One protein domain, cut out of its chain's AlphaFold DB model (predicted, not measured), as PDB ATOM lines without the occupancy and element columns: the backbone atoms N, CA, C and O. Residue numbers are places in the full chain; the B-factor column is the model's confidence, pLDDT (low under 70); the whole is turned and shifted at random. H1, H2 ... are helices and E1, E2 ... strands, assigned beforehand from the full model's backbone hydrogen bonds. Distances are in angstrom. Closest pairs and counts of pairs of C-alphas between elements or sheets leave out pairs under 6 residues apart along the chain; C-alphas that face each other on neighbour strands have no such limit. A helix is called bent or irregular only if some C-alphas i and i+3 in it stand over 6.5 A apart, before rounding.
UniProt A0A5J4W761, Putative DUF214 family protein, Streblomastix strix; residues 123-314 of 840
ATOM      1  N   SER A 123      -0.070 -42.570  49.708       91.31
ATOM      2  CA  SER A 123      -1.191 -41.937  49.015       91.31
ATOM      3  C   SER A 123      -0.855 -40.470  48.696       91.31
ATOM      4  O   SER A 123      -0.388 -39.741  49.579       91.31
ATOM      5  N   PRO A 124      -1.028 -40.020  47.443       89.88
ATOM      6  CA  PRO A 124      -0.870 -38.621  47.080       89.88
ATOM      7  C   PRO A 124      -2.078 -37.787  47.510       89.88
ATOM      8  O   PRO A 124      -3.222 -38.229  47.460       89.88
ATOM      9  N   ARG A 125      -1.814 -36.543  47.907       88.81
ATOM     10  CA  ARG A 125      -2.816 -35.550  48.289       88.81
ATOM     11  C   ARG A 125      -2.528 -34.229  47.599       88.81
ATOM     12  O   ARG A 125      -1.369 -33.846  47.425       88.81
ATOM     13  N   ILE A 126      -3.591 -33.512  47.263       85.81
ATOM     14  CA  ILE A 126      -3.507 -32.098  46.902       85.81
ATOM     15  C   ILE A 126      -4.236 -31.322  47.987       85.81
ATOM     16  O   ILE A 126      -5.426 -31.529  48.223       85.81
ATOM     17  N   GLN A 127      -3.489 -30.476  48.687       82.25
ATOM     18  CA  GLN A 127      -4.000 -29.616  49.742       82.25
ATOM     19  C   GLN A 127      -3.851 -28.174  49.293       82.25
ATOM     20  O   GLN A 127      -2.741 -27.650  49.238       82.25
ATOM     21  N   ASN A 128      -4.977 -27.546  48.985       79.56
ATOM     22  CA  ASN A 128      -5.031 -26.147  48.599       79.56
ATOM     23  C   ASN A 128      -5.943 -25.385  49.551       79.56
ATOM     24  O   ASN A 128      -6.813 -25.956  50.203       79.56
ATOM     25  N   THR A 129      -5.736 -24.078  49.630       80.62
ATOM     26  CA  THR A 129      -6.692 -23.183  50.280       80.62
ATOM     27  C   THR A 129      -7.556 -22.574  49.189       80.62
ATOM     28  O   THR A 129      -7.021 -22.046  48.212       80.62
ATOM     29  N   ILE A 130      -8.869 -22.710  49.330       81.25
ATOM     30  CA  ILE A 130      -9.872 -22.139  48.430       81.25
ATOM     31  C   ILE A 130     -10.695 -21.109  49.187       81.25
ATOM     32  O   ILE A 130     -10.871 -21.215  50.402       81.25
ATOM     33  N   GLU A 131     -11.214 -20.129  48.462       81.31
ATOM     34  CA  GLU A 131     -12.117 -19.133  49.020       81.31
ATOM     35  C   GLU A 131     -13.558 -19.571  48.749       81.31
ATOM     36  O   GLU A 131     -13.948 -19.815  47.601       81.31
ATOM     37  N   VAL A 132     -14.333 -19.716  49.823       82.31
ATOM     38  CA  VAL A 132     -15.755 -20.057  49.763       82.31
ATOM     39  C   VAL A 132     -16.548 -18.841  50.212       82.31
ATOM     40  O   VAL A 132     -16.269 -18.276  51.272       82.31
ATOM     41  N   GLN A 133     -17.536 -18.457  49.409       78.19
ATOM     42  CA  GLN A 133     -18.416 -17.337  49.709       78.19
ATOM     43  C   GLN A 133     -19.692 -17.829  50.394       78.19
ATOM     44  O   GLN A 133     -20.322 -18.797  49.956       78.19
ATOM     45  N   ARG A 134     -20.069 -17.157  51.477       78.06
ATOM     46  CA  ARG A 134     -21.313 -17.383  52.209       78.06
ATOM     47  C   ARG A 134     -22.450 -16.564  51.586       78.06
ATOM     48  O   ARG A 134     -22.220 -15.612  50.842       78.06
ATOM     49  N   SER A 135     -23.695 -16.948  51.857       71.38
ATOM     50  CA  SER A 135     -24.902 -16.342  51.268       71.38
ATOM     51  C   SER A 135     -25.089 -14.849  51.575       71.38
ATOM     52  O   SER A 135     -25.787 -14.159  50.836       71.38
ATOM     53  N   ASP A 136     -24.458 -14.343  52.630       68.81
ATOM     54  CA  ASP A 136     -24.414 -12.935  53.042       68.81
ATOM     55  C   ASP A 136     -23.244 -12.144  52.429       68.81
ATOM     56  O   ASP A 136     -23.102 -10.951  52.690       68.81
ATOM     57  N   GLY A 137     -22.436 -12.783  51.580       68.50
ATOM     58  CA  GLY A 137     -21.328 -12.163  50.861       68.50
ATOM     59  C   GLY A 137     -19.978 -12.234  51.576       68.50
ATOM     60  O   GLY A 137     -18.979 -11.880  50.952       68.50
ATOM     61  N   ASP A 138     -19.931 -12.725  52.821       75.25
ATOM     62  CA  ASP A 138     -18.689 -12.957  53.569       75.25
ATOM     63  C   ASP A 138     -17.875 -14.093  52.930       75.25
ATOM     64  O   ASP A 138     -18.440 -15.098  52.480       75.25
ATOM     65  N   THR A 139     -16.552 -13.949  52.871       73.25
ATOM     66  CA  THR A 139     -15.665 -14.964  52.294       73.25
ATOM     67  C   THR A 139     -14.747 -15.557  53.352       73.25
ATOM     68  O   THR A 139     -14.174 -14.867  54.193       73.25
ATOM     69  N   SER A 140     -14.587 -16.880  53.316       71.50
ATOM     70  CA  SER A 140     -13.650 -17.581  54.192       71.50
ATOM     71  C   SER A 140     -12.755 -18.498  53.390       71.50
ATOM     72  O   SER A 140     -13.193 -19.235  52.506       71.50
ATOM     73  N   ASN A 141     -11.500 -18.546  53.820       79.38
ATOM     74  CA  ASN A 141     -10.568 -19.575  53.409       79.38
ATOM     75  C   ASN A 141     -10.996 -20.930  53.981       79.38
ATOM     76  O   ASN A 141     -11.303 -21.064  55.171       79.38
ATOM     77  N   VAL A 142     -11.031 -21.928  53.111       83.88
ATOM     78  CA  VAL A 142     -11.390 -23.313  53.402       83.88
ATOM     79  C   VAL A 142     -10.295 -24.202  52.835       83.88
ATOM     80  O   VAL A 142      -9.788 -23.971  51.737       83.88
ATOM     81  N   GLN A 143      -9.912 -25.233  53.581       86.81
ATOM     82  CA  GLN A 143      -8.960 -26.211  53.079       86.81
ATOM     83  C   GLN A 143      -9.672 -27.149  52.099       86.81
ATOM     84  O   GLN A 143     -10.599 -27.864  52.475       86.81
ATOM     85  N   LEU A 144      -9.221 -27.180  50.851       87.81
ATOM     86  CA  LEU A 144      -9.601 -28.185  49.870       87.81
ATOM     87  C   LEU A 144      -8.597 -29.335  49.930       87.81
ATOM     88  O   LEU A 144      -7.407 -29.141  49.666       87.81
ATOM     89  N   MET A 145      -9.074 -30.528  50.273       89.94
ATOM     90  CA  MET A 145      -8.280 -31.749  50.299       89.94
ATOM     91  C   MET A 145      -8.780 -32.713  49.225       89.94
ATOM     92  O   MET A 145      -9.835 -33.331  49.366       89.94
ATOM     93  N   ILE A 146      -7.988 -32.863  48.166       89.88
ATOM     94  CA  ILE A 146      -8.219 -33.859  47.120       89.88
ATOM     95  C   ILE A 146      -7.387 -35.089  47.471       89.88
ATOM     96  O   ILE A 146      -6.164 -34.989  47.650       89.88
ATOM     97  N   LEU A 147      -8.046 -36.233  47.610       90.38
ATOM     98  CA  LEU A 147      -7.435 -37.469  48.093       90.38
ATOM     99  C   LEU A 147      -7.981 -38.688  47.358       90.38
ATOM    100  O   LEU A 147      -9.065 -38.628  46.791       90.38
ATOM    101  N   ASP A 148      -7.215 -39.774  47.402       89.06
ATOM    102  CA  ASP A 148      -7.617 -41.099  46.931       89.06
ATOM    103  C   ASP A 148      -8.123 -41.916  48.128       89.06
ATOM    104  O   ASP A 148      -7.337 -42.390  48.964       89.06
ATOM    105  N   SER A 149      -9.445 -42.003  48.277       87.88
ATOM    106  CA  SER A 149     -10.068 -42.603  49.459       87.88
ATOM    107  C   SER A 149      -9.912 -44.126  49.493       87.88
ATOM    108  O   SER A 149      -9.710 -44.687  50.577       87.88
ATOM    109  N   ALA A 150      -9.917 -44.782  48.331       87.25
ATOM    110  CA  ALA A 150      -9.667 -46.212  48.195       87.25
ATOM    111  C   ALA A 150      -8.232 -46.564  48.612       87.25
ATOM    112  O   ALA A 150      -8.027 -47.448  49.453       87.25
ATOM    113  N   ARG A 151      -7.235 -45.819  48.114       87.12
ATOM    114  CA  ARG A 151      -5.826 -46.049  48.457       87.12
ATOM    115  C   ARG A 151      -5.531 -45.760  49.924       87.12
ATOM    116  O   ARG A 151      -4.803 -46.516  50.563       87.12
ATOM    117  N   GLU A 152      -6.089 -44.693  50.491       89.69
ATOM    118  CA  GLU A 152      -5.922 -44.403  51.922       89.69
ATOM    119  C   GLU A 152      -6.520 -45.493  52.817       89.69
ATOM    120  O   GLU A 152      -5.931 -45.826  53.849       89.69
ATOM    121  N   ARG A 153      -7.631 -46.107  52.396       87.69
ATOM    122  CA  ARG A 153      -8.249 -47.230  53.109       87.69
ATOM    123  C   ARG A 153      -7.350 -48.465  53.126       87.69
ATOM    124  O   ARG A 153      -7.201 -49.078  54.182       87.69
ATOM    125  N   GLU A 154      -6.707 -48.798  52.004       87.69
ATOM    126  CA  GLU A 154      -5.699 -49.874  51.942       87.69
ATOM    127  C   GLU A 154      -4.522 -49.614  52.896       87.69
ATOM    128  O   GLU A 154      -3.972 -50.533  53.504       87.69
ATOM    129  N   LEU A 155      -4.152 -48.343  53.062       87.88
ATOM    130  CA  LEU A 155      -3.090 -47.910  53.969       87.88
ATOM    131  C   LEU A 155      -3.543 -47.774  55.431       87.88
ATOM    132  O   LEU A 155      -2.724 -47.421  56.276       87.88
ATOM    133  N   GLN A 156      -4.812 -48.065  55.739       86.81
ATOM    134  CA  GLN A 156      -5.428 -47.881  57.061       86.81
ATOM    135  C   GLN A 156      -5.371 -46.428  57.575       86.81
ATOM    136  O   GLN A 156      -5.352 -46.186  58.788       86.81
ATOM    137  N   ILE A 157      -5.361 -45.461  56.655       88.19
ATOM    138  CA  ILE A 157      -5.435 -44.027  56.938       88.19
ATOM    139  C   ILE A 157      -6.911 -43.618  56.939       88.19
ATOM    140  O   ILE A 157      -7.631 -43.847  55.970       88.19
ATOM    141  N   GLY A 158      -7.365 -42.989  58.021       85.06
ATOM    142  CA  GLY A 158      -8.761 -42.590  58.178       85.06
ATOM    143  C   GLY A 158      -9.672 -43.768  58.518       85.06
ATOM    144  O   GLY A 158     -10.669 -43.998  57.848       85.06
ATOM    145  N   ARG A 159      -9.354 -44.527  59.571       82.88
ATOM    146  CA  ARG A 159     -10.163 -45.670  60.044       82.88
ATOM    147  C   ARG A 159     -11.590 -45.284  60.444       82.88
ATOM    148  O   ARG A 159     -12.491 -46.111  60.361       82.88
ATOM    149  N   ASP A 160     -11.789 -44.026  60.823       79.25
ATOM    150  CA  ASP A 160     -13.103 -43.464  61.145       79.25
ATOM    151  C   ASP A 160     -13.868 -42.992  59.895       79.25
ATOM    152  O   ASP A 160     -15.006 -42.532  60.001       79.25
ATOM    153  N   TRP A 161     -13.264 -43.100  58.705       84.00
ATOM    154  CA  TRP A 161     -13.882 -42.751  57.430       84.00
ATOM    155  C   TRP A 161     -14.953 -43.780  57.057       84.00
ATOM    156  O   TRP A 161     -14.661 -44.903  56.644       84.00
ATOM    157  N   LYS A 162     -16.221 -43.393  57.209       84.56
ATOM    158  CA  LYS A 162     -17.376 -44.292  57.039       84.56
ATOM    159  C   LYS A 162     -17.726 -44.591  55.577       84.56
ATOM    160  O   LYS A 162     -18.460 -45.543  55.315       84.56
ATOM    161  N   TYR A 163     -17.207 -43.808  54.632       83.44
ATOM    162  CA  TYR A 163     -17.546 -43.911  53.213       83.44
ATOM    163  C   TYR A 163     -16.721 -45.017  52.543       83.44
ATOM    164  O   TYR A 163     -15.490 -44.942  52.459       83.44
ATOM    165  N   LYS A 164     -17.418 -46.079  52.121       76.25
ATOM    166  CA  LYS A 164     -16.830 -47.259  51.462       76.25
ATOM    167  C   LYS A 164     -16.737 -47.122  49.944       76.25
ATOM    168  O   LYS A 164     -15.897 -47.774  49.331       76.25
ATOM    169  N   GLU A 165     -17.573 -46.282  49.363       80.44
ATOM    170  CA  GLU A 165     -17.569 -45.973  47.938       80.44
ATOM    171  C   GLU A 165     -16.868 -44.635  47.711       80.44
ATOM    172  O   GLU A 165     -16.788 -43.812  48.630       80.44
ATOM    173  N   ASP A 166     -16.325 -44.466  46.509       78.62
ATOM    174  CA  ASP A 166     -15.696 -43.222  46.074       78.62
ATOM    175  C   ASP A 166     -16.731 -42.094  46.089       78.62
ATOM    176  O   ASP A 166     -17.913 -42.311  45.794       78.62
ATOM    177  N   VAL A 167     -16.297 -40.879  46.430       83.62
ATOM    178  CA  VAL A 167     -17.206 -39.726  46.415       83.62
ATOM    179  C   VAL A 167     -17.682 -39.502  44.970       83.62
ATOM    180  O   VAL A 167     -16.837 -39.368  44.076       83.62
ATOM    181  N   PRO A 168     -19.007 -39.462  44.715       84.06
ATOM    182  CA  PRO A 168     -19.537 -39.273  43.372       84.06
ATOM    183  C   PRO A 168     -19.009 -37.996  42.714       84.06
ATOM    184  O   PRO A 168     -18.692 -37.008  43.379       84.06
ATOM    185  N   GLN A 169     -18.937 -38.003  41.384       85.94
ATOM    186  CA  GLN A 169     -18.491 -36.844  40.617       85.94
ATOM    187  C   GLN A 169     -19.355 -35.608  40.935       85.94
ATOM    188  O   GLN A 169     -20.579 -35.699  41.012       85.94
ATOM    189  N   GLY A 170     -18.714 -34.453  41.146       83.94
ATOM    190  CA  GLY A 170     -19.395 -33.202  41.510       83.94
ATOM    191  C   GLY A 170     -19.909 -33.139  42.953       83.94
ATOM    192  O   GLY A 170     -20.544 -32.154  43.326       83.94
ATOM    193  N   SER A 171     -19.631 -34.160  43.769       90.44
ATOM    194  CA  SER A 171     -20.025 -34.212  45.177       90.44
ATOM    195  C   SER A 171     -18.826 -34.050  46.113       90.44
ATOM    196  O   SER A 171     -17.699 -34.411  45.770       90.44
ATOM    197  N   VAL A 172     -19.062 -33.519  47.313       91.69
ATOM    198  CA  VAL A 172     -18.026 -33.275  48.328       91.69
ATOM    199  C   VAL A 172     -18.488 -33.648  49.726       91.69
ATOM    200  O   VAL A 172     -19.671 -33.563  50.056       91.69
ATOM    201  N   ILE A 173     -17.533 -34.013  50.578       91.88
ATOM    202  CA  ILE A 173     -17.771 -34.203  52.013       91.88
ATOM    203  C   ILE A 173     -17.152 -33.021  52.747       91.88
ATOM    204  O   ILE A 173     -15.983 -32.699  52.536       91.88
ATOM    205  N   ILE A 174     -17.911 -32.375  53.623       91.75
ATOM    206  CA  ILE A 174     -17.439 -31.205  54.377       91.75
ATOM    207  C   ILE A 174     -17.377 -31.498  55.866       91.75
ATOM    208  O   ILE A 174     -18.106 -32.343  56.375       91.75
ATOM    209  N   THR A 175     -16.525 -30.788  56.595       90.25
ATOM    210  CA  THR A 175     -16.494 -30.890  58.057       90.25
ATOM    211  C   THR A 175     -17.675 -30.154  58.705       90.25
ATOM    212  O   THR A 175     -18.142 -29.127  58.214       90.25
ATOM    213  N   GLN A 176     -18.131 -30.632  59.865       88.50
ATOM    214  CA  GLN A 176     -19.222 -30.037  60.646       88.50
ATOM    215  C   GLN A 176     -19.012 -28.542  60.943       88.50
ATOM    216  O   GLN A 176     -19.971 -27.776  60.800       88.50
ATOM    217  N   PRO A 177     -17.797 -28.067  61.300       86.88
ATOM    218  CA  PRO A 177     -17.563 -26.638  61.486       86.88
ATOM    219  C   PRO A 177     -17.724 -25.826  60.195       86.88
ATOM    220  O   PRO A 177     -18.144 -24.675  60.266       86.88
ATOM    221  N   LEU A 178     -17.420 -26.405  59.026       87.69
ATOM    222  CA  LEU A 178     -17.629 -25.749  57.734       87.69
ATOM    223  C   LEU A 178     -19.117 -25.683  57.376       87.69
ATOM    224  O   LEU A 178     -19.600 -24.620  57.002       87.69
ATOM    225  N   ALA A 179     -19.851 -26.783  57.561       88.75
ATOM    226  CA  ALA A 179     -21.298 -26.821  57.343       88.75
ATOM    227  C   ALA A 179     -22.038 -25.800  58.221       88.75
ATOM    228  O   ALA A 179     -22.899 -25.070  57.740       88.75
ATOM    229  N   THR A 180     -21.646 -25.707  59.497       88.62
ATOM    230  CA  THR A 180     -22.210 -24.744  60.458       88.62
ATOM    231  C   THR A 180     -21.867 -23.304  60.079       88.62
ATOM    232  O   THR A 180     -22.699 -22.417  60.229       88.62
ATOM    233  N   TYR A 181     -20.651 -23.060  59.579       84.81
ATOM    234  CA  TYR A 181     -20.243 -21.730  59.126       84.81
ATOM    235  C   TYR A 181     -21.050 -21.271  57.903       84.81
ATOM    236  O   TYR A 181     -21.540 -20.143  57.898       84.81
ATOM    237  N   LEU A 182     -21.220 -22.148  56.908       86.38
ATOM    238  CA  LEU A 182     -21.948 -21.851  55.669       86.38
ATOM    239  C   LEU A 182     -23.480 -21.927  55.807       86.38
ATOM    240  O   LEU A 182     -24.173 -21.528  54.879       86.38
ATOM    241  N   ASP A 183     -23.999 -22.437  56.928       88.06
ATOM    242  CA  ASP A 183     -25.419 -22.771  57.135       88.06
ATOM    243  C   ASP A 183     -25.984 -23.719  56.053       88.06
ATOM    244  O   ASP A 183     -27.095 -23.565  55.544       88.06
ATOM    245  N   ILE A 184     -25.184 -24.722  55.671       88.19
ATOM    246  CA  ILE A 184     -25.513 -25.684  54.609       88.19
ATOM    247  C   ILE A 184     -25.809 -27.064  55.202       88.19
ATOM    248  O   ILE A 184     -25.108 -27.558  56.085       88.19
ATOM    249  N   LYS A 185     -26.851 -27.709  54.670       91.69
ATOM    250  CA  LYS A 185     -27.227 -29.098  54.971       91.69
ATOM    251  C   LYS A 185     -26.798 -30.031  53.836       91.69
ATOM    252  O   LYS A 185     -26.462 -29.580  52.744       91.69
ATOM    253  N   VAL A 186     -26.845 -31.335  54.096       91.25
ATOM    254  CA  VAL A 186     -26.643 -32.377  53.078       91.25
ATOM    255  C   VAL A 186     -27.565 -32.131  51.873       91.25
ATOM    256  O   VAL A 186     -28.744 -31.822  52.059       91.25
ATOM    257  N   GLY A 187     -27.015 -32.220  50.661       88.31
ATOM    258  CA  GLY A 187     -27.662 -31.873  49.388       88.31
ATOM    259  C   GLY A 187     -27.590 -30.386  49.007       88.31
ATOM    260  O   GLY A 187     -28.020 -29.993  47.926       88.31
ATOM    261  N   GLY A 188     -27.062 -29.524  49.881       89.19
ATOM    262  CA  GLY A 188     -26.806 -28.127  49.542       89.19
ATOM    263  C   GLY A 188     -25.613 -27.978  48.596       89.19
ATOM    264  O   GLY A 188     -24.742 -28.844  48.539       89.19
ATOM    265  N   LYS A 189     -25.560 -26.866  47.861       89.56
ATOM    266  CA  LYS A 189     -24.490 -26.595  46.894       89.56
ATOM    267  C   LYS A 189     -23.520 -25.547  47.415       89.56
ATOM    268  O   LYS A 189     -23.938 -24.547  47.994       89.56
ATOM    269  N   ILE A 190     -22.231 -25.775  47.188       88.56
ATOM    270  CA  ILE A 190     -21.147 -24.866  47.554       88.56
ATOM    271  C   ILE A 190     -20.498 -24.367  46.274       88.56
ATOM    272  O   ILE A 190     -20.083 -25.164  45.436       88.56
ATOM    273  N   LYS A 191     -20.384 -23.045  46.153       87.50
ATOM    274  CA  LYS A 191     -19.602 -22.394  45.106       87.50
ATOM    275  C   LYS A 191     -18.290 -21.909  45.685       87.50
ATOM    276  O   LYS A 191     -18.273 -21.296  46.754       87.50
ATOM    277  N   PHE A 192     -17.199 -22.188  44.992       85.25
ATOM    278  CA  PHE A 192     -15.884 -21.725  45.407       85.25
ATOM    279  C   PHE A 192     -15.024 -21.355  44.211       85.25
ATOM    280  O   PHE A 192     -15.141 -21.929  43.125       85.25
ATOM    281  N   LYS A 193     -14.131 -20.393  44.435       78.12
ATOM    282  CA  LYS A 193     -13.116 -20.008  43.457       78.12
ATOM    283  C   LYS A 193     -11.850 -20.786  43.752       78.12
ATOM    284  O   LYS A 193     -11.373 -20.818  44.889       78.12
ATOM    285  N   MET A 194     -11.304 -21.427  42.727       69.88
ATOM    286  CA  MET A 194     -10.040 -22.136  42.844       69.88
ATOM    287  C   MET A 194      -8.962 -21.375  42.090       69.88
ATOM    288  O   MET A 194      -9.041 -21.214  40.878       69.88
ATOM    289  N   ASN A 195      -7.921 -20.942  42.800       64.44
ATOM    290  CA  ASN A 195      -6.759 -20.351  42.153       64.44
ATOM    291  C   ASN A 195      -5.966 -21.454  41.432       64.44
ATOM    292  O   ASN A 195      -5.200 -22.207  42.048       64.44
ATOM    293  N   LEU A 196      -6.166 -21.553  40.118       61.66
ATOM    294  CA  LEU A 196      -5.525 -22.554  39.269       61.66
ATOM    295  C   LEU A 196      -4.009 -22.344  39.109       61.66
ATOM    296  O   LEU A 196      -3.331 -23.264  38.654       61.66
ATOM    297  N   ASN A 197      -3.430 -21.239  39.605       55.84
ATOM    298  CA  ASN A 197      -1.970 -21.093  39.708       55.84
ATOM    299  C   ASN A 197      -1.325 -22.171  40.599       55.84
ATOM    300  O   ASN A 197      -0.155 -22.511  40.408       55.84
ATOM    301  N   ASN A 198      -2.082 -22.766  41.529       54.06
ATOM    302  CA  ASN A 198      -1.627 -23.917  42.321       54.06
ATOM    303  C   ASN A 198      -1.517 -25.210  41.487       54.06
ATOM    304  O   ASN A 198      -0.823 -26.141  41.886       54.06
ATOM    305  N   PHE A 199      -2.153 -25.247  40.315       62.09
ATOM    306  CA  PHE A 199      -2.061 -26.305  39.304       62.09
ATOM    307  C   PHE A 199      -1.310 -25.826  38.053       62.09
ATOM    308  O   PHE A 199      -1.388 -26.463  37.002       62.09
ATOM    309  N   SER A 200      -0.554 -24.726  38.164       58.56
ATOM    310  CA  SER A 200       0.175 -24.103  37.049       58.56
ATOM    311  C   SER A 200       1.112 -25.073  36.330       58.56
ATOM    312  O   SER A 200       1.335 -24.955  35.130       58.56
ATOM    313  N   SER A 201       1.628 -26.068  37.050       62.62
ATOM    314  CA  SER A 201       2.445 -27.150  36.509       62.62
ATOM    315  C   SER A 201       1.653 -28.106  35.607       62.62
ATOM    316  O   SER A 201       2.171 -28.489  34.561       62.62
ATOM    317  N   ILE A 202       0.391 -28.410  35.935       66.94
ATOM    318  CA  ILE A 202      -0.515 -29.198  35.080       66.94
ATOM    319  C   ILE A 202      -0.827 -28.422  33.812       66.94
ATOM    320  O   ILE A 202      -0.671 -28.941  32.710       66.94
ATOM    321  N   THR A 203      -1.223 -27.157  33.963       62.34
ATOM    322  CA  THR A 203      -1.528 -26.300  32.816       62.34
ATOM    323  C   THR A 203      -0.294 -26.098  31.945       62.34
ATOM    324  O   THR A 203      -0.396 -26.208  30.730       62.34
ATOM    325  N   ALA A 204       0.891 -25.891  32.530       63.69
ATOM    326  CA  ALA A 204       2.141 -25.752  31.786       63.69
ATOM    327  C   ALA A 204       2.501 -27.022  31.005       63.69
ATOM    328  O   ALA A 204       2.987 -26.917  29.880       63.69
ATOM    329  N   ASP A 205       2.256 -28.211  31.558       66.50
ATOM    330  CA  ASP A 205       2.542 -29.465  30.858       66.50
ATOM    331  C   ASP A 205       1.515 -29.761  29.755       66.50
ATOM    332  O   ASP A 205       1.908 -30.215  28.680       66.50
ATOM    333  N   ILE A 206       0.238 -29.408  29.955       66.06
ATOM    334  CA  ILE A 206      -0.782 -29.395  28.887       66.06
ATOM    335  C   ILE A 206      -0.322 -28.471  27.748       66.06
ATOM    336  O   ILE A 206      -0.277 -28.883  26.589       66.06
ATOM    337  N   ILE A 207       0.106 -27.248  28.085       62.69
ATOM    338  CA  ILE A 207       0.576 -26.246  27.118       62.69
ATOM    339  C   ILE A 207       1.819 -26.742  26.357       62.69
ATOM    340  O   ILE A 207       1.954 -26.533  25.149       62.69
ATOM    341  N   ARG A 208       2.740 -27.407  27.063       63.22
ATOM    342  CA  ARG A 208       4.006 -27.908  26.515       63.22
ATOM    343  C   ARG A 208       3.823 -29.127  25.611       63.22
ATOM    344  O   ARG A 208       4.519 -29.226  24.602       63.22
ATOM    345  N   THR A 209       2.938 -30.050  25.983       63.69
ATOM    346  CA  THR A 209       2.745 -31.337  25.290       63.69
ATOM    347  C   THR A 209       1.956 -31.169  23.992       63.69
ATOM    348  O   THR A 209       2.299 -31.788  22.990       63.69
ATOM    349  N   GLU A 210       0.971 -30.269  23.973       59.97
ATOM    350  CA  GLU A 210       0.107 -30.015  22.806       59.97
ATOM    351  C   GLU A 210       0.681 -28.982  21.821       59.97
ATOM    352  O   GLU A 210       0.006 -28.545  20.892       59.97
ATOM    353  N   GLY A 211       1.947 -28.591  21.987       50.31
ATOM    354  CA  GLY A 211       2.655 -27.855  20.947       50.31
ATOM    355  C   GLY A 211       2.179 -26.417  20.738       50.31
ATOM    356  O   GLY A 211       2.196 -25.942  19.604       50.31
ATOM    357  N   PHE A 212       1.904 -25.657  21.805       55.88
ATOM    358  CA  PHE A 212       1.952 -24.183  21.741       55.88
ATOM    359  C   PHE A 212       3.400 -23.673  21.552       55.88
ATOM    360  O   PHE A 212       3.864 -22.735  22.200       55.88
ATOM    361  N   GLN A 213       4.173 -24.324  20.682       45.50
ATOM    362  CA  GLN A 213       5.481 -23.850  20.282       45.50
ATOM    363  C   GLN A 213       5.299 -22.742  19.246       45.50
ATOM    364  O   GLN A 213       4.921 -22.983  18.105       45.50
ATOM    365  N   ASN A 214       5.636 -21.520  19.657       50.88
ATOM    366  CA  ASN A 214       6.041 -20.410  18.793       50.88
ATOM    367  C   ASN A 214       5.039 -19.882  17.743       50.88
ATOM    368  O   ASN A 214       5.461 -19.084  16.909       50.88
ATOM    369  N   SER A 215       3.746 -20.220  17.778       57.12
ATOM    370  CA  SER A 215       2.758 -19.504  16.950       57.12
ATOM    371  C   SER A 215       2.345 -18.193  17.638       57.12
ATOM    372  O   SER A 215       2.150 -18.172  18.852       57.12
ATOM    373  N   GLU A 216       2.215 -17.079  16.913       56.22
ATOM    374  CA  GLU A 216       1.749 -15.807  17.508       56.22
ATOM    375  C   GLU A 216       0.371 -15.960  18.173       56.22
ATOM    376  O   GLU A 216       0.184 -15.514  19.301       56.22
ATOM    377  N   ALA A 217      -0.529 -16.742  17.567       54.97
ATOM    378  CA  ALA A 217      -1.850 -17.048  18.120       54.97
ATOM    379  C   ALA A 217      -1.799 -17.747  19.495       54.97
ATOM    380  O   ALA A 217      -2.672 -17.543  20.334       54.97
ATOM    381  N   SER A 218      -0.764 -18.556  19.751       56.38
ATOM    382  CA  SER A 218      -0.577 -19.222  21.045       56.38
ATOM    383  C   SER A 218      -0.159 -18.269  22.164       56.38
ATOM    384  O   SER A 218      -0.600 -18.422  23.302       56.38
ATOM    385  N   LYS A 219       0.668 -17.270  21.836       57.78
ATOM    386  CA  LYS A 219       1.164 -16.274  22.795       57.78
ATOM    387  C   LYS A 219       0.062 -15.308  23.228       57.78
ATOM    388  O   LYS A 219       0.085 -14.875  24.375       57.78
ATOM    389  N   ASP A 220      -0.907 -15.055  22.353       59.81
ATOM    390  CA  ASP A 220      -2.066 -14.204  22.644       59.81
ATOM    391  C   ASP A 220      -3.190 -14.959  23.380       59.81
ATOM    392  O   ASP A 220      -3.869 -14.384  24.230       59.81
ATOM    393  N   ALA A 221      -3.370 -16.259  23.117       61.88
ATOM    394  CA  ALA A 221      -4.398 -17.071  23.774       61.88
ATOM    395  C   ALA A 221      -4.031 -17.478  25.216       61.88
ATOM    396  O   ALA A 221      -4.918 -17.633  26.059       61.88
ATOM    397  N   LEU A 222      -2.738 -17.641  25.525       63.22
ATOM    398  CA  LEU A 222      -2.275 -18.158  26.819       63.22
ATOM    399  C   LEU A 222      -2.642 -17.270  28.022       63.22
ATOM    400  O   LEU A 222      -3.166 -17.807  29.000       63.22
ATOM    401  N   PRO A 223      -2.429 -15.938  27.981       64.56
ATOM    402  CA  PRO A 223      -2.859 -15.055  29.058       64.56
ATOM    403  C   PRO A 223      -4.379 -15.091  29.232       64.56
ATOM    404  O   PRO A 223      -4.849 -15.167  30.358       64.56
ATOM    405  N   GLY A 224      -5.140 -15.136  28.131       64.56
ATOM    406  CA  GLY A 224      -6.602 -15.229  28.167       64.56
ATOM    407  C   GLY A 224      -7.107 -16.507  28.840       64.56
ATOM    408  O   GLY A 224      -8.000 -16.439  29.681       64.56
ATOM    409  N   ILE A 225      -6.494 -17.658  28.538       64.88
ATOM    410  CA  ILE A 225      -6.806 -18.934  29.198       64.88
ATOM    411  C   ILE A 225      -6.450 -18.869  30.687       64.88
ATOM    412  O   ILE A 225      -7.270 -19.243  31.517       64.88
ATOM    413  N   LEU A 226      -5.271 -18.358  31.051       65.81
ATOM    414  CA  LEU A 226      -4.861 -18.244  32.456       65.81
ATOM    415  C   LEU A 226      -5.780 -17.300  33.252       65.81
ATOM    416  O   LEU A 226      -6.182 -17.647  34.358       65.81
ATOM    417  N   THR A 227      -6.186 -16.163  32.680       67.00
ATOM    418  CA  THR A 227      -7.136 -15.234  33.315       67.00
ATOM    419  C   THR A 227      -8.542 -15.829  33.428       67.00
ATOM    420  O   THR A 227      -9.195 -15.651  34.454       67.00
ATOM    421  N   LEU A 228      -9.007 -16.575  32.416       64.06
ATOM    422  CA  LEU A 228     -10.268 -17.327  32.487       64.06
ATOM    423  C   LEU A 228     -10.237 -18.331  33.644       64.06
ATOM    424  O   LEU A 228     -11.160 -18.357  34.451       64.06
ATOM    425  N   LEU A 229      -9.152 -19.098  33.761       63.12
ATOM    426  CA  LEU A 229      -8.937 -20.090  34.817       63.12
ATOM    427  C   LEU A 229      -8.807 -19.464  36.223       63.12
ATOM    428  O   LEU A 229      -9.173 -20.088  37.214       63.12
ATOM    429  N   GLU A 230      -8.333 -18.226  36.351       64.94
ATOM    430  CA  GLU A 230      -8.332 -17.512  37.637       64.94
ATOM    431  C   GLU A 230      -9.737 -17.086  38.095       64.94
ATOM    432  O   GLU A 230      -9.957 -16.888  39.292       64.94
ATOM    433  N   GLN A 231     -10.695 -16.968  37.168       64.00
ATOM    434  CA  GLN A 231     -12.065 -16.521  37.446       64.00
ATOM    435  C   GLN A 231     -13.111 -17.648  37.437       64.00
ATOM    436  O   GLN A 231     -14.288 -17.377  37.678       64.00
ATOM    437  N   THR A 232     -12.718 -18.904  37.197       70.12
ATOM    438  CA  THR A 232     -13.662 -20.031  37.184       70.12
ATOM    439  C   THR A 232     -14.186 -20.351  38.585       70.12
ATOM    440  O   THR A 232     -13.428 -20.734  39.482       70.12
ATOM    441  N   GLU A 233     -15.502 -20.232  38.758       79.62
ATOM    442  CA  GLU A 233     -16.226 -20.742  39.922       79.62
ATOM    443  C   GLU A 233     -16.609 -22.206  39.704       79.62
ATOM    444  O   GLU A 233     -17.156 -22.572  38.664       79.62
ATOM    445  N   ILE A 234     -16.336 -23.042  40.704       85.31
ATOM    446  CA  ILE A 234     -16.728 -24.450  40.713       85.31
ATOM    447  C   ILE A 234     -17.889 -24.594  41.694       85.31
ATOM    448  O   ILE A 234     -17.804 -24.158  42.845       85.31
ATOM    449  N   GLU A 235     -18.974 -25.210  41.237       88.25
ATOM    450  CA  GLU A 235     -20.138 -25.544  42.053       88.25
ATOM    451  C   GLU A 235     -20.115 -27.040  42.366       88.25
ATOM    452  O   GLU A 235     -19.953 -27.847  41.463       88.25
ATOM    453  N   VAL A 236     -20.259 -27.420  43.634       90.62
ATOM    454  CA  VAL A 236     -20.278 -28.826  44.069       90.62
ATOM    455  C   VAL A 236     -21.408 -29.082  45.058       90.62
ATOM    456  O   VAL A 236     -21.803 -28.183  45.801       90.62
ATOM    457  N   GLU A 237     -21.919 -30.309  45.098       92.50
ATOM    458  CA  GLU A 237     -22.991 -30.716  46.012       92.50
ATOM    459  C   GLU A 237     -22.441 -31.387  47.280       92.50
ATOM    460  O   GLU A 237     -21.528 -32.210  47.228       92.50
ATOM    461  N   VAL A 238     -22.994 -31.054  48.445       93.06
ATOM    462  CA  VAL A 238     -22.599 -31.654  49.725       93.06
ATOM    463  C   VAL A 238     -23.230 -33.036  49.867       93.06
ATOM    464  O   VAL A 238     -24.414 -33.152  50.178       93.06
ATOM    465  N   MET A 239     -22.425 -34.086  49.704       92.50
ATOM    466  CA  MET A 239     -22.849 -35.480  49.869       92.50
ATOM    467  C   MET A 239     -23.161 -35.818  51.326       92.50
ATOM    468  O   MET A 239     -24.146 -36.493  51.610       92.50
ATOM    469  N   ASP A 240     -22.288 -35.397  52.244       91.94
ATOM    470  CA  ASP A 240     -22.424 -35.660  53.675       91.94
ATOM    471  C   ASP A 240     -21.554 -34.701  54.509       91.94
ATOM    472  O   ASP A 240     -20.645 -34.038  53.993       91.94
ATOM    473  N   ILE A 241     -21.832 -34.630  55.814       89.31
ATOM    474  CA  ILE A 241     -21.139 -33.766  56.771       89.31
ATOM    475  C   ILE A 241     -20.379 -34.624  57.793       89.31
ATOM    476  O   ILE A 241     -20.949 -35.293  58.655       89.31
ATOM    477  N   ALA A 242     -19.053 -34.563  57.723       85.12
ATOM    478  CA  ALA A 242     -18.134 -35.247  58.616       85.12
ATOM    479  C   ALA A 242     -18.037 -34.544  59.979       85.12
ATOM    480  O   ALA A 242     -17.806 -33.339  60.042       85.12
ATOM    481  N   SER A 243     -18.092 -35.285  61.089       73.50
ATOM    482  CA  SER A 243     -17.973 -34.702  62.439       73.50
ATOM    483  C   SER A 243     -16.627 -34.006  62.692       73.50
ATOM    484  O   SER A 243     -16.571 -33.043  63.451       73.50
ATOM    485  N   ASN A 244     -15.550 -34.484  62.059       71.69
ATOM    486  CA  ASN A 244     -14.193 -33.938  62.134       71.69
ATOM    487  C   ASN A 244     -13.348 -34.445  60.951       71.69
ATOM    488  O   ASN A 244     -13.864 -35.088  60.041       71.69
ATOM    489  N   GLY A 245     -12.031 -34.220  60.978       66.25
ATOM    490  CA  GLY A 245     -11.102 -34.736  59.968       66.25
ATOM    491  C   GLY A 245     -11.000 -36.267  59.850       66.25
ATOM    492  O   GLY A 245     -10.222 -36.723  59.022       66.25
ATOM    493  N   MET A 246     -11.728 -37.056  60.663       80.19
ATOM    494  CA  MET A 246     -11.839 -38.532  60.615       80.19
ATOM    495  C   MET A 246     -10.505 -39.269  60.394       80.19
ATOM    496  O   MET A 246     -10.409 -40.192  59.589       80.19
ATOM    497  N   GLY A 247      -9.441 -38.824  61.071       77.81
ATOM    498  CA  GLY A 247      -8.107 -39.420  60.961       77.81
ATOM    499  C   GLY A 247      -7.329 -39.050  59.692       77.81
ATOM    500  O   GLY A 247      -6.228 -39.551  59.488       77.81
ATOM    501  N   LYS A 248      -7.834 -38.147  58.845       85.31
ATOM    502  CA  LYS A 248      -7.155 -37.703  57.618       85.31
ATOM    503  C   LYS A 248      -6.188 -36.533  57.814       85.31
ATOM    504  O   LYS A 248      -5.513 -36.161  56.862       85.31
ATOM    505  N   GLY A 249      -6.053 -35.984  59.023       76.25
ATOM    506  CA  GLY A 249      -5.172 -34.833  59.288       76.25
ATOM    507  C   GLY A 249      -5.677 -33.545  58.627       76.25
ATOM    508  O   GLY A 249      -4.904 -32.792  58.046       76.25
ATOM    509  N   ALA A 250      -6.995 -33.349  58.650       72.62
ATOM    510  CA  ALA A 250      -7.671 -32.191  58.080       72.62
ATOM    511  C   ALA A 250      -7.888 -31.088  59.124       72.62
ATOM    512  O   ALA A 250      -8.078 -31.368  60.310       72.62
ATOM    513  N   SER A 251      -7.900 -29.834  58.673       72.44
ATOM    514  CA  SER A 251      -8.237 -28.680  59.508       72.44
ATOM    515  C   SER A 251      -9.732 -28.637  59.870       72.44
ATOM    516  O   SER A 251     -10.552 -29.378  59.316       72.44
ATOM    517  N   ARG A 252     -10.120 -27.729  60.780       73.12
ATOM    518  CA  ARG A 252     -11.521 -27.570  61.218       73.12
ATOM    519  C   ARG A 252     -12.483 -27.259  60.065       73.12
ATOM    520  O   ARG A 252     -13.620 -27.719  60.117       73.12
ATOM    521  N   ARG A 253     -12.054 -26.503  59.045       86.44
ATOM    522  CA  ARG A 253     -12.857 -26.131  57.865       86.44
ATOM    523  C   ARG A 253     -12.261 -26.775  56.617       86.44
ATOM    524  O   ARG A 253     -11.477 -26.143  55.911       86.44
ATOM    525  N   THR A 254     -12.617 -28.033  56.372       89.06
ATOM    526  CA  THR A 254     -12.068 -28.805  55.250       89.06
ATOM    527  C   THR A 254     -13.177 -29.368  54.373       89.06
ATOM    528  O   THR A 254     -14.208 -29.821  54.874       89.06
ATOM    529  N   MET A 255     -12.933 -29.358  53.066       90.75
ATOM    530  CA  MET A 255     -13.716 -30.031  52.039       90.75
ATOM    531  C   MET A 255     -12.890 -31.183  51.459       90.75
ATOM    532  O   MET A 255     -11.734 -30.988  51.085       90.75
ATOM    533  N   PHE A 256     -13.479 -32.372  51.387       91.31
ATOM    534  CA  PHE A 256     -12.869 -33.575  50.832       91.31
ATOM    535  C   PHE A 256     -13.480 -33.898  49.471       91.31
ATOM    536  O   PHE A 256     -14.705 -33.988  49.355       91.31
ATOM    537  N   ILE A 257     -12.621 -34.105  48.472       90.94
ATOM    538  CA  ILE A 257     -13.015 -34.475  47.106       90.94
ATOM    539  C   ILE A 257     -12.169 -35.658  46.622       90.94
ATOM    540  O   ILE A 257     -10.990 -35.768  46.966       90.94
ATOM    541  N   GLU A 258     -12.774 -36.539  45.826       90.31
ATOM    542  CA  GLU A 258     -12.103 -37.708  45.261       90.31
ATOM    543  C   GLU A 258     -11.169 -37.344  44.098       90.31
ATOM    544  O   GLU A 258     -11.504 -36.579  43.188       90.31
ATOM    545  N   TYR A 259      -9.987 -37.950  44.112       86.06
ATOM    546  CA  TYR A 259      -8.924 -37.722  43.138       86.06
ATOM    547  C   TYR A 259      -9.284 -38.150  41.706       86.06
ATOM    548  O   TYR A 259      -8.821 -37.553  40.725       86.06
ATOM    549  N   SER A 260     -10.084 -39.211  41.591       82.44
ATOM    550  CA  SER A 260     -10.451 -39.850  40.328       82.44
ATOM    551  C   SER A 260     -11.439 -39.020  39.508       82.44
ATOM    552  O   SER A 260     -11.337 -39.015  38.286       82.44
ATOM    553  N   SER A 261     -12.346 -38.291  40.165       84.12
ATOM    554  CA  SER A 261     -13.478 -37.614  39.521       84.12
ATOM    555  C   SER A 261     -13.353 -36.087  39.475       84.12
ATOM    556  O   SER A 261     -13.964 -35.449  38.616       84.12
ATOM    557  N   PHE A 262     -12.547 -35.480  40.358       87.06
ATOM    558  CA  PHE A 262     -12.481 -34.022  40.491       87.06
ATOM    559  C   PHE A 262     -12.040 -33.306  39.210       87.06
ATOM    560  O   PHE A 262     -12.717 -32.383  38.768       87.06
ATOM    561  N   TRP A 263     -10.922 -33.717  38.603       85.19
ATOM    562  CA  TRP A 263     -10.403 -33.014  37.423       85.19
ATOM    563  C   TRP A 263     -11.359 -33.117  36.239       85.19
ATOM    564  O   TRP A 263     -11.624 -32.116  35.587       85.19
ATOM    565  N   GLU A 264     -11.933 -34.299  36.011       85.12
ATOM    566  CA  GLU A 264     -12.932 -34.506  34.963       85.12
ATOM    567  C   GLU A 264     -14.161 -33.615  35.171       85.12
ATOM    568  O   GLU A 264     -14.617 -32.961  34.237       85.12
ATOM    569  N   TYR A 265     -14.634 -33.496  36.415       87.44
ATOM    570  CA  TYR A 265     -15.722 -32.580  36.752       87.44
ATOM    571  C   TYR A 265     -15.390 -31.114  36.448       87.44
ATOM    572  O   TYR A 265     -16.213 -30.416  35.854       87.44
ATOM    573  N   VAL A 266     -14.184 -30.659  36.808       84.44
ATOM    574  CA  VAL A 266     -13.712 -29.295  36.518       84.44
ATOM    575  C   VAL A 266     -13.666 -29.045  35.009       84.44
ATOM    576  O   VAL A 266     -14.157 -28.012  34.558       84.44
ATOM    577  N   VAL A 267     -13.138 -29.991  34.225       82.62
ATOM    578  CA  VAL A 267     -13.095 -29.872  32.756       82.62
ATOM    579  C   VAL A 267     -14.496 -29.762  32.155       82.62
ATOM    580  O   VAL A 267     -14.701 -28.958  31.250       82.62
ATOM    581  N   ASP A 268     -15.456 -30.530  32.668       84.44
ATOM    582  CA  ASP A 268     -16.801 -30.605  32.092       84.44
ATOM    583  C   ASP A 268     -17.727 -29.449  32.518       84.44
ATOM    584  O   ASP A 268     -18.637 -29.102  31.767       84.44
ATOM    585  N   HIS A 269     -17.517 -28.854  33.700       82.69
ATOM    586  CA  HIS A 269     -18.459 -27.882  34.286       82.69
ATOM    587  C   HIS A 269     -17.872 -26.492  34.549       82.69
ATOM    588  O   HIS A 269     -18.635 -25.530  34.623       82.69
ATOM    589  N   ALA A 270     -16.551 -26.365  34.708       77.94
ATOM    590  CA  ALA A 270     -15.911 -25.092  35.048       77.94
ATOM    591  C   ALA A 270     -15.159 -24.463  33.867       77.94
ATOM    592  O   ALA A 270     -15.057 -23.238  33.792       77.94
ATOM    593  N   ILE A 271     -14.648 -25.267  32.927       76.31
ATOM    594  CA  ILE A 271     -13.986 -24.752  31.722       76.31
ATOM    595  C   ILE A 271     -15.045 -24.259  30.725       76.31
ATOM    596  O   ILE A 271     -15.959 -24.988  30.347       76.31
ATOM    597  N   SER A 272     -14.920 -23.003  30.290       74.06
ATOM    598  CA  SER A 272     -15.855 -22.373  29.354       74.06
ATOM    599  C   SER A 272     -15.833 -23.035  27.970       74.06
ATOM    600  O   SER A 272     -14.811 -23.561  27.524       74.06
ATOM    601  N   ALA A 273     -16.958 -22.964  27.248       75.19
ATOM    602  CA  ALA A 273     -17.053 -23.471  25.875       75.19
ATOM    603  C   ALA A 273     -16.003 -22.830  24.946       75.19
ATOM    604  O   ALA A 273     -15.445 -23.507  24.084       75.19
ATOM    605  N   ASP A 274     -15.672 -21.557  25.181       70.38
ATOM    606  CA  ASP A 274     -14.633 -20.834  24.448       70.38
ATOM    607  C   ASP A 274     -13.243 -21.438  24.698       70.38
ATOM    608  O   ASP A 274     -12.494 -21.677  23.751       70.38
ATOM    609  N   ALA A 275     -12.911 -21.784  25.946       69.50
ATOM    610  CA  ALA A 275     -11.645 -22.439  26.272       69.50
ATOM    611  C   ALA A 275     -11.567 -23.880  25.724       69.50
ATOM    612  O   ALA A 275     -10.507 -24.295  25.249       69.50
ATOM    613  N   LEU A 276     -12.684 -24.619  25.712       74.06
ATOM    614  CA  LEU A 276     -12.771 -25.955  25.103       74.06
ATOM    615  C   LEU A 276     -12.673 -25.928  23.568       74.06
ATOM    616  O   LEU A 276     -12.257 -26.917  22.963       74.06
ATOM    617  N   SER A 277     -13.038 -24.808  22.935       71.62
ATOM    618  CA  SER A 277     -12.879 -24.617  21.487       71.62
ATOM    619  C   SER A 277     -11.414 -24.437  21.077       71.62
ATOM    620  O   SER A 277     -11.019 -24.866  19.993       71.62
ATOM    621  N   ILE A 278     -10.603 -23.848  21.964       70.19
ATOM    622  CA  ILE A 278      -9.166 -23.623  21.760       70.19
ATOM    623  C   ILE A 278      -8.366 -24.886  22.114       70.19
ATOM    624  O   ILE A 278      -7.450 -25.265  21.387       70.19
ATOM    625  N   LEU A 279      -8.716 -25.546  23.222       73.25
ATOM    626  CA  LEU A 279      -8.106 -26.792  23.684       73.25
ATOM    627  C   LEU A 279      -9.194 -27.857  23.880       73.25
ATOM    628  O   LEU A 279      -9.953 -27.770  24.849       73.25
ATOM    629  N   PRO A 280      -9.260 -28.889  23.017       79.25
ATOM    630  CA  PRO A 280     -10.252 -29.950  23.137       79.25
ATOM    631  C   PRO A 280     -10.196 -30.661  24.495       79.25
ATOM    632  O   PRO A 280      -9.124 -30.851  25.070       79.25
ATOM    633  N   ARG A 281     -11.344 -31.158  24.970       83.31
ATOM    634  CA  ARG A 281     -11.489 -31.895  26.246       83.31
ATOM    635  C   ARG A 281     -10.403 -32.956  26.483       83.31
ATOM    636  O   ARG A 281      -9.900 -33.095  27.593       83.31
ATOM    637  N   GLN A 282     -10.037 -33.713  25.448       80.38
ATOM    638  CA  GLN A 282      -9.056 -34.806  25.544       80.38
ATOM    639  C   GLN A 282      -7.663 -34.321  25.975       80.38
ATOM    640  O   GLN A 282      -6.954 -35.045  26.675       80.38
ATOM    641  N   ASN A 283      -7.315 -33.086  25.621       77.75
ATOM    642  CA  ASN A 283      -6.026 -32.477  25.924       77.75
ATOM    643  C   ASN A 283      -5.975 -32.005  27.381       77.75
ATOM    644  O   ASN A 283      -4.983 -32.233  28.067       77.75
ATOM    645  N   TRP A 284      -7.078 -31.449  27.895       75.56
ATOM    646  CA  TRP A 284      -7.214 -31.103  29.317       75.56
ATOM    647  C   TRP A 284      -7.122 -32.317  30.237       75.56
ATOM    648  O   TRP A 284      -6.607 -32.226  31.352       75.56
ATOM    649  N   LEU A 285      -7.612 -33.463  29.767       77.69
ATOM    650  CA  LEU A 285      -7.524 -34.722  30.493       77.69
ATOM    651  C   LEU A 285      -6.167 -35.416  30.317       77.69
ATOM    652  O   LEU A 285      -5.862 -36.323  31.083       77.69
ATOM    653  N   LEU A 286      -5.334 -34.998  29.356       75.19
ATOM    654  CA  LEU A 286      -4.088 -35.680  28.989       75.19
ATOM    655  C   LEU A 286      -4.315 -37.165  28.644       75.19
ATOM    656  O   LEU A 286      -3.504 -38.027  28.994       75.19
ATOM    657  N   THR A 287      -5.419 -37.484  27.955       73.38
ATOM    658  CA  THR A 287      -5.872 -38.868  27.707       73.38
ATOM    659  C   THR A 287      -4.783 -39.754  27.090       73.38
ATOM    660  O   THR A 287      -4.659 -40.919  27.467       73.38
ATOM    661  N   ALA A 288      -3.938 -39.210  26.207       69.38
ATOM    662  CA  ALA A 288      -2.821 -39.943  25.605       69.38
ATOM    663  C   ALA A 288      -1.818 -40.449  26.661       69.38
ATOM    664  O   ALA A 288      -1.487 -41.635  26.675       69.38
ATOM    665  N   ASN A 289      -1.419 -39.591  27.605       69.00
ATOM    666  CA  ASN A 289      -0.544 -39.963  28.721       69.00
ATOM    667  C   ASN A 289      -1.257 -40.896  29.712       69.00
ATOM    668  O   ASN A 289      -0.621 -41.768  30.299       69.00
ATOM    669  N   MET A 290      -2.577 -40.756  29.881       67.69
ATOM    670  CA  MET A 290      -3.355 -41.608  30.787       67.69
ATOM    671  C   MET A 290      -3.471 -43.057  30.304       67.69
ATOM    672  O   MET A 290      -3.436 -43.960  31.136       67.69
ATOM    673  N   THR A 291      -3.533 -43.312  28.990       65.56
ATOM    674  CA  THR A 291      -3.565 -44.694  28.457       65.56
ATOM    675  C   THR A 291      -2.298 -45.499  28.765       65.56
ATOM    676  O   THR A 291      -2.347 -46.726  28.806       65.56
ATOM    677  N   GLN A 292      -1.176 -44.825  29.031       64.12
ATOM    678  CA  GLN A 292       0.089 -45.458  29.416       64.12
ATOM    679  C   GLN A 292       0.176 -45.757  30.923       64.12
ATOM    680  O   GLN A 292       1.055 -46.505  31.352       64.12
ATOM    681  N   ARG A 293      -0.725 -45.200  31.744       64.12
ATOM    682  CA  ARG A 293      -0.718 -45.388  33.200       64.12
ATOM    683  C   ARG A 293      -1.534 -46.622  33.579       64.12
ATOM    684  O   ARG A 293      -2.728 -46.700  33.314       64.12
ATOM    685  N   SER A 294      -0.906 -47.575  34.267       57.84
ATOM    686  CA  SER A 294      -1.569 -48.802  34.735       57.84
ATOM    687  C   SER A 294      -2.340 -48.624  36.052       57.84
ATOM    688  O   SER A 294      -3.344 -49.304  36.264       57.84
ATOM    689  N   LYS A 295      -1.890 -47.718  36.935       64.00
ATOM    690  CA  LYS A 295      -2.382 -47.595  38.325       64.00
ATOM    691  C   LYS A 295      -3.135 -46.293  38.628       64.00
ATOM    692  O   LYS A 295      -4.136 -46.331  39.332       64.00
ATOM    693  N   TYR A 296      -2.690 -45.157  38.089       68.69
ATOM    694  CA  TYR A 296      -3.235 -43.830  38.401       68.69
ATOM    695  C   TYR A 296      -3.924 -43.216  37.180       68.69
ATOM    696  O   TYR A 296      -3.263 -42.791  36.234       68.69
ATOM    697  N   LYS A 297      -5.262 -43.184  37.199       65.62
ATOM    698  CA  LYS A 297      -6.096 -42.833  36.035       65.62
ATOM    699  C   LYS A 297      -6.432 -41.343  35.892       65.62
ATOM    700  O   LYS A 297      -7.094 -40.990  34.933       65.62
ATOM    701  N   SER A 298      -6.003 -40.490  36.824       77.56
ATOM    702  CA  SER A 298      -6.229 -39.034  36.784       77.56
ATOM    703  C   SER A 298      -4.908 -38.291  36.533       77.56
ATOM    704  O   SER A 298      -3.860 -38.714  37.039       77.56
ATOM    705  N   PRO A 299      -4.895 -37.179  35.774       75.81
ATOM    706  CA  PRO A 299      -3.669 -36.422  35.527       75.81
ATOM    707  C   PRO A 299      -3.114 -35.799  36.809       75.81
ATOM    708  O   PRO A 299      -1.897 -35.672  36.937       75.81
ATOM    709  N   LEU A 300      -3.984 -35.517  37.787       79.88
ATOM    710  CA  LEU A 300      -3.636 -34.912  39.071       79.88
ATOM    711  C   LEU A 300      -2.529 -35.674  39.814       79.88
ATOM    712  O   LEU A 300      -1.761 -35.048  40.538       79.88
ATOM    713  N   TYR A 301      -2.404 -36.995  39.608       79.81
ATOM    714  CA  TYR A 301      -1.526 -37.849  40.424       79.81
ATOM    715  C   TYR A 301      -0.054 -37.468  40.228       79.81
ATOM    716  O   TYR A 301       0.778 -37.664  41.111       79.81
ATOM    717  N   ASP A 302       0.266 -36.843  39.101       77.75
ATOM    718  CA  ASP A 302       1.611 -36.382  38.784       77.75
ATOM    719  C   ASP A 302       1.980 -35.054  39.472       77.75
ATOM    720  O   ASP A 302       3.121 -34.605  39.364       77.75
ATOM    721  N   TYR A 303       1.043 -34.449  40.204       77.88
ATOM    722  CA  TYR A 303       1.141 -33.094  40.748       77.88
ATOM    723  C   TYR A 303       0.689 -33.010  42.211       77.88
ATOM    724  O   TYR A 303       0.145 -31.999  42.656       77.88
ATOM    725  N   ALA A 304       0.918 -34.068  42.986       80.56
ATOM    726  CA  ALA A 304       0.556 -34.101  44.399       80.56
ATOM    727  C   ALA A 304       1.330 -33.034  45.198       80.56
ATOM    728  O   ALA A 304       2.553 -32.970  45.122       80.56
ATOM    729  N   THR A 305       0.662 -32.212  46.008       80.06
ATOM    730  CA  THR A 305       1.357 -31.226  46.868       80.06
ATOM    731  C   THR A 305       2.050 -31.906  48.045       80.06
ATOM    732  O   THR A 305       3.117 -31.484  48.491       80.06
ATOM    733  N   THR A 306       1.430 -32.978  48.536       85.75
ATOM    734  CA  THR A 306       1.874 -33.749  49.691       85.75
ATOM    735  C   THR A 306       1.651 -35.222  49.409       85.75
ATOM    736  O   THR A 306       0.590 -35.612  48.928       85.75
ATOM    737  N   THR A 307       2.607 -36.067  49.759       88.81
ATOM    738  CA  THR A 307       2.426 -37.520  49.751       88.81
ATOM    739  C   THR A 307       2.506 -38.034  51.181       88.81
ATOM    740  O   THR A 307       3.431 -37.706  51.924       88.81
ATOM    741  N   VAL A 308       1.494 -38.791  51.603       91.50
ATOM    742  CA  VAL A 308       1.426 -39.377  52.948       91.50
ATOM    743  C   VAL A 308       1.747 -40.857  52.882       91.50
ATOM    744  O   VAL A 308       1.320 -41.546  51.960       91.50
ATOM    745  N   PHE A 309       2.490 -41.348  53.863       91.62
ATOM    746  CA  PHE A 309       2.944 -42.729  53.939       91.62
ATOM    747  C   PHE A 309       2.475 -43.370  55.243       91.62
ATOM    748  O   PHE A 309       2.398 -42.717  56.292       91.62
ATOM    749  N   ALA A 310       2.200 -44.668  55.167       90.81
ATOM    750  CA  ALA A 310       1.871 -45.500  56.316       90.81
ATOM    751  C   ALA A 310       2.955 -46.563  56.511       90.81
ATOM    752  O   ALA A 310       3.374 -47.209  55.548       90.81
ATOM    753  N   TYR A 311       3.391 -46.736  57.757       88.62
ATOM    754  CA  TYR A 311       4.402 -47.727  58.110       88.62
ATOM    755  C   TYR A 311       3.919 -49.163  57.803       88.62
ATOM    756  O   TYR A 311       2.738 -49.472  58.010       88.62
ATOM    757  N   PRO A 312       4.797 -50.063  57.321       83.81
ATOM    758  CA  PRO A 312       4.449 -51.453  57.058       83.81
ATOM    759  C   PRO A 312       4.262 -52.249  58.362       83.81
ATOM    760  O   PRO A 312       5.221 -52.566  59.056       83.81
ATOM    761  N   GLY A 313       3.014 -52.589  58.694       79.81
ATOM    762  CA  GLY A 313       2.666 -53.450  59.834       79.81
ATOM    763  C   GLY A 313       1.454 -52.947  60.615       79.81
ATOM    764  O   GLY A 313       0.820 -51.964  60.228       79.81
ATOM    765  N   GLU A 314       1.124 -53.613  61.724       77.19
ATOM    766  CA  GLU A 314       0.121 -53.093  62.653       77.19
ATOM    767  C   GLU A 314       0.685 -51.888  63.418       77.19
ATOM    768  O   GLU A 314       1.743 -51.949  64.045       77.19
TER     769      GLU A 314
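What this domain is: This is residues 123 to 314 of the 840 residues of the protein "Putative DUF214 family protein" of Streblomastix strix (UniProt A0A5J4W761). A small closed barrel of six strands, E1 to E6, makes one lobe, and a loose lobe of helices extends from its side: the hairpin of H3 and H4, and the shorter H5 to H9. H1 and H2 pack outside the barrel, and E7 pairs onto E1. The 192 printed residues hold nine named helices and seven named strands, in the order E1 E2 H1 E3 H2 E4 H3 H4 E5 E6 H5 H6 H7 H8 H9 E7, a mixed class. Round the ring run E1 E2 E6 E3 E5 E4 and back to E1, with mixed pairing. The whole is compact, with a radius of gyration of the C-alphas of 17.5 A, yet flat, spanning 54 by 48 by 22 A.

How they stand to each other: Start at E1, residues 123 to 133, in an antiparallel hairpin with E2, residues 139 to 147; N 126 and O 146 are 3.0 A apart. E6, residues 254 to 258, is parallel to E2 (N 145 to O 255, 2.8 A). E3, residues 171 to 175, is antiparallel to E6, with N 256 and O 173 2.8 A apart. E5, residues 233 to 242, bends by 74 degrees at residue 239 and is parallel to E3, with N 239 and O 172 2.8 A apart. E4, residues 189 to 193, is antiparallel to E5, with N 190 and O 236 2.8 A apart, and to E1, with N 193 and O 131 3.2 A apart. E7, residues 306 to 309, is antiparallel to E1, with N 125 and O 306 2.8 A apart. Outside the barrel, look for H1, residues 149 to 154, over E1 at a height over the sheet of 7.9 A, H2, residues 176 to 182, at 6.9 A, and H5, residues 262 to 269, at 8.5 A. H3, residues 196 to 209, and H4, residues 216 to 230, only just touch, with 3 pairs of C-alphas within 8 A, the closest Leu 196 and Glu 230 at 6.0 A. H3 touches H9, residues 299 to 303, with residues 199 to 202 alone; the closest C-alphas, Ile 202 and Tyr 303, are 7.1 A apart. H6, residues 273 to 278, is close but not clearly touching H4; H7, residues 281 to 284, and H8, residues 287 to 291, are passed over. Every O i to N i+4 pair is within hydrogen-bond range in H1, H2, H5, H6 and H8, but 8 of 10 in H3, 9 of 11 in H4 and 0 of 1 in H9, where 2 of 2 O i to N i+3 pairs are; H7 is too short for such a pair.

Where its parts are: Find C-alpha 123 at (-1.191, -41.937, 49.015); E1 runs 30.0 A from there, and E2 24.3 A. H3, 18.5 A, and H4, 22.6 A, are irregular, H4 only just: C-alphas 198 and 201 are 7.8 A apart, C-alphas 220 and 223 6.52 A. E5 spans 23.7 A, and E7 ends at C-alpha 309, (2.944, -42.729, 53.939).

The domain as a whole: The two C-alphas farthest apart, Glu 216 and Glu 314, are 58.6 A apart. The printed part has no cut; the links H1 to E3 and E5 to E6 are long. Mean pLDDT of the printed part is 77.8; 52 residues are under 70, among them 194 to 231 and 288 to 297.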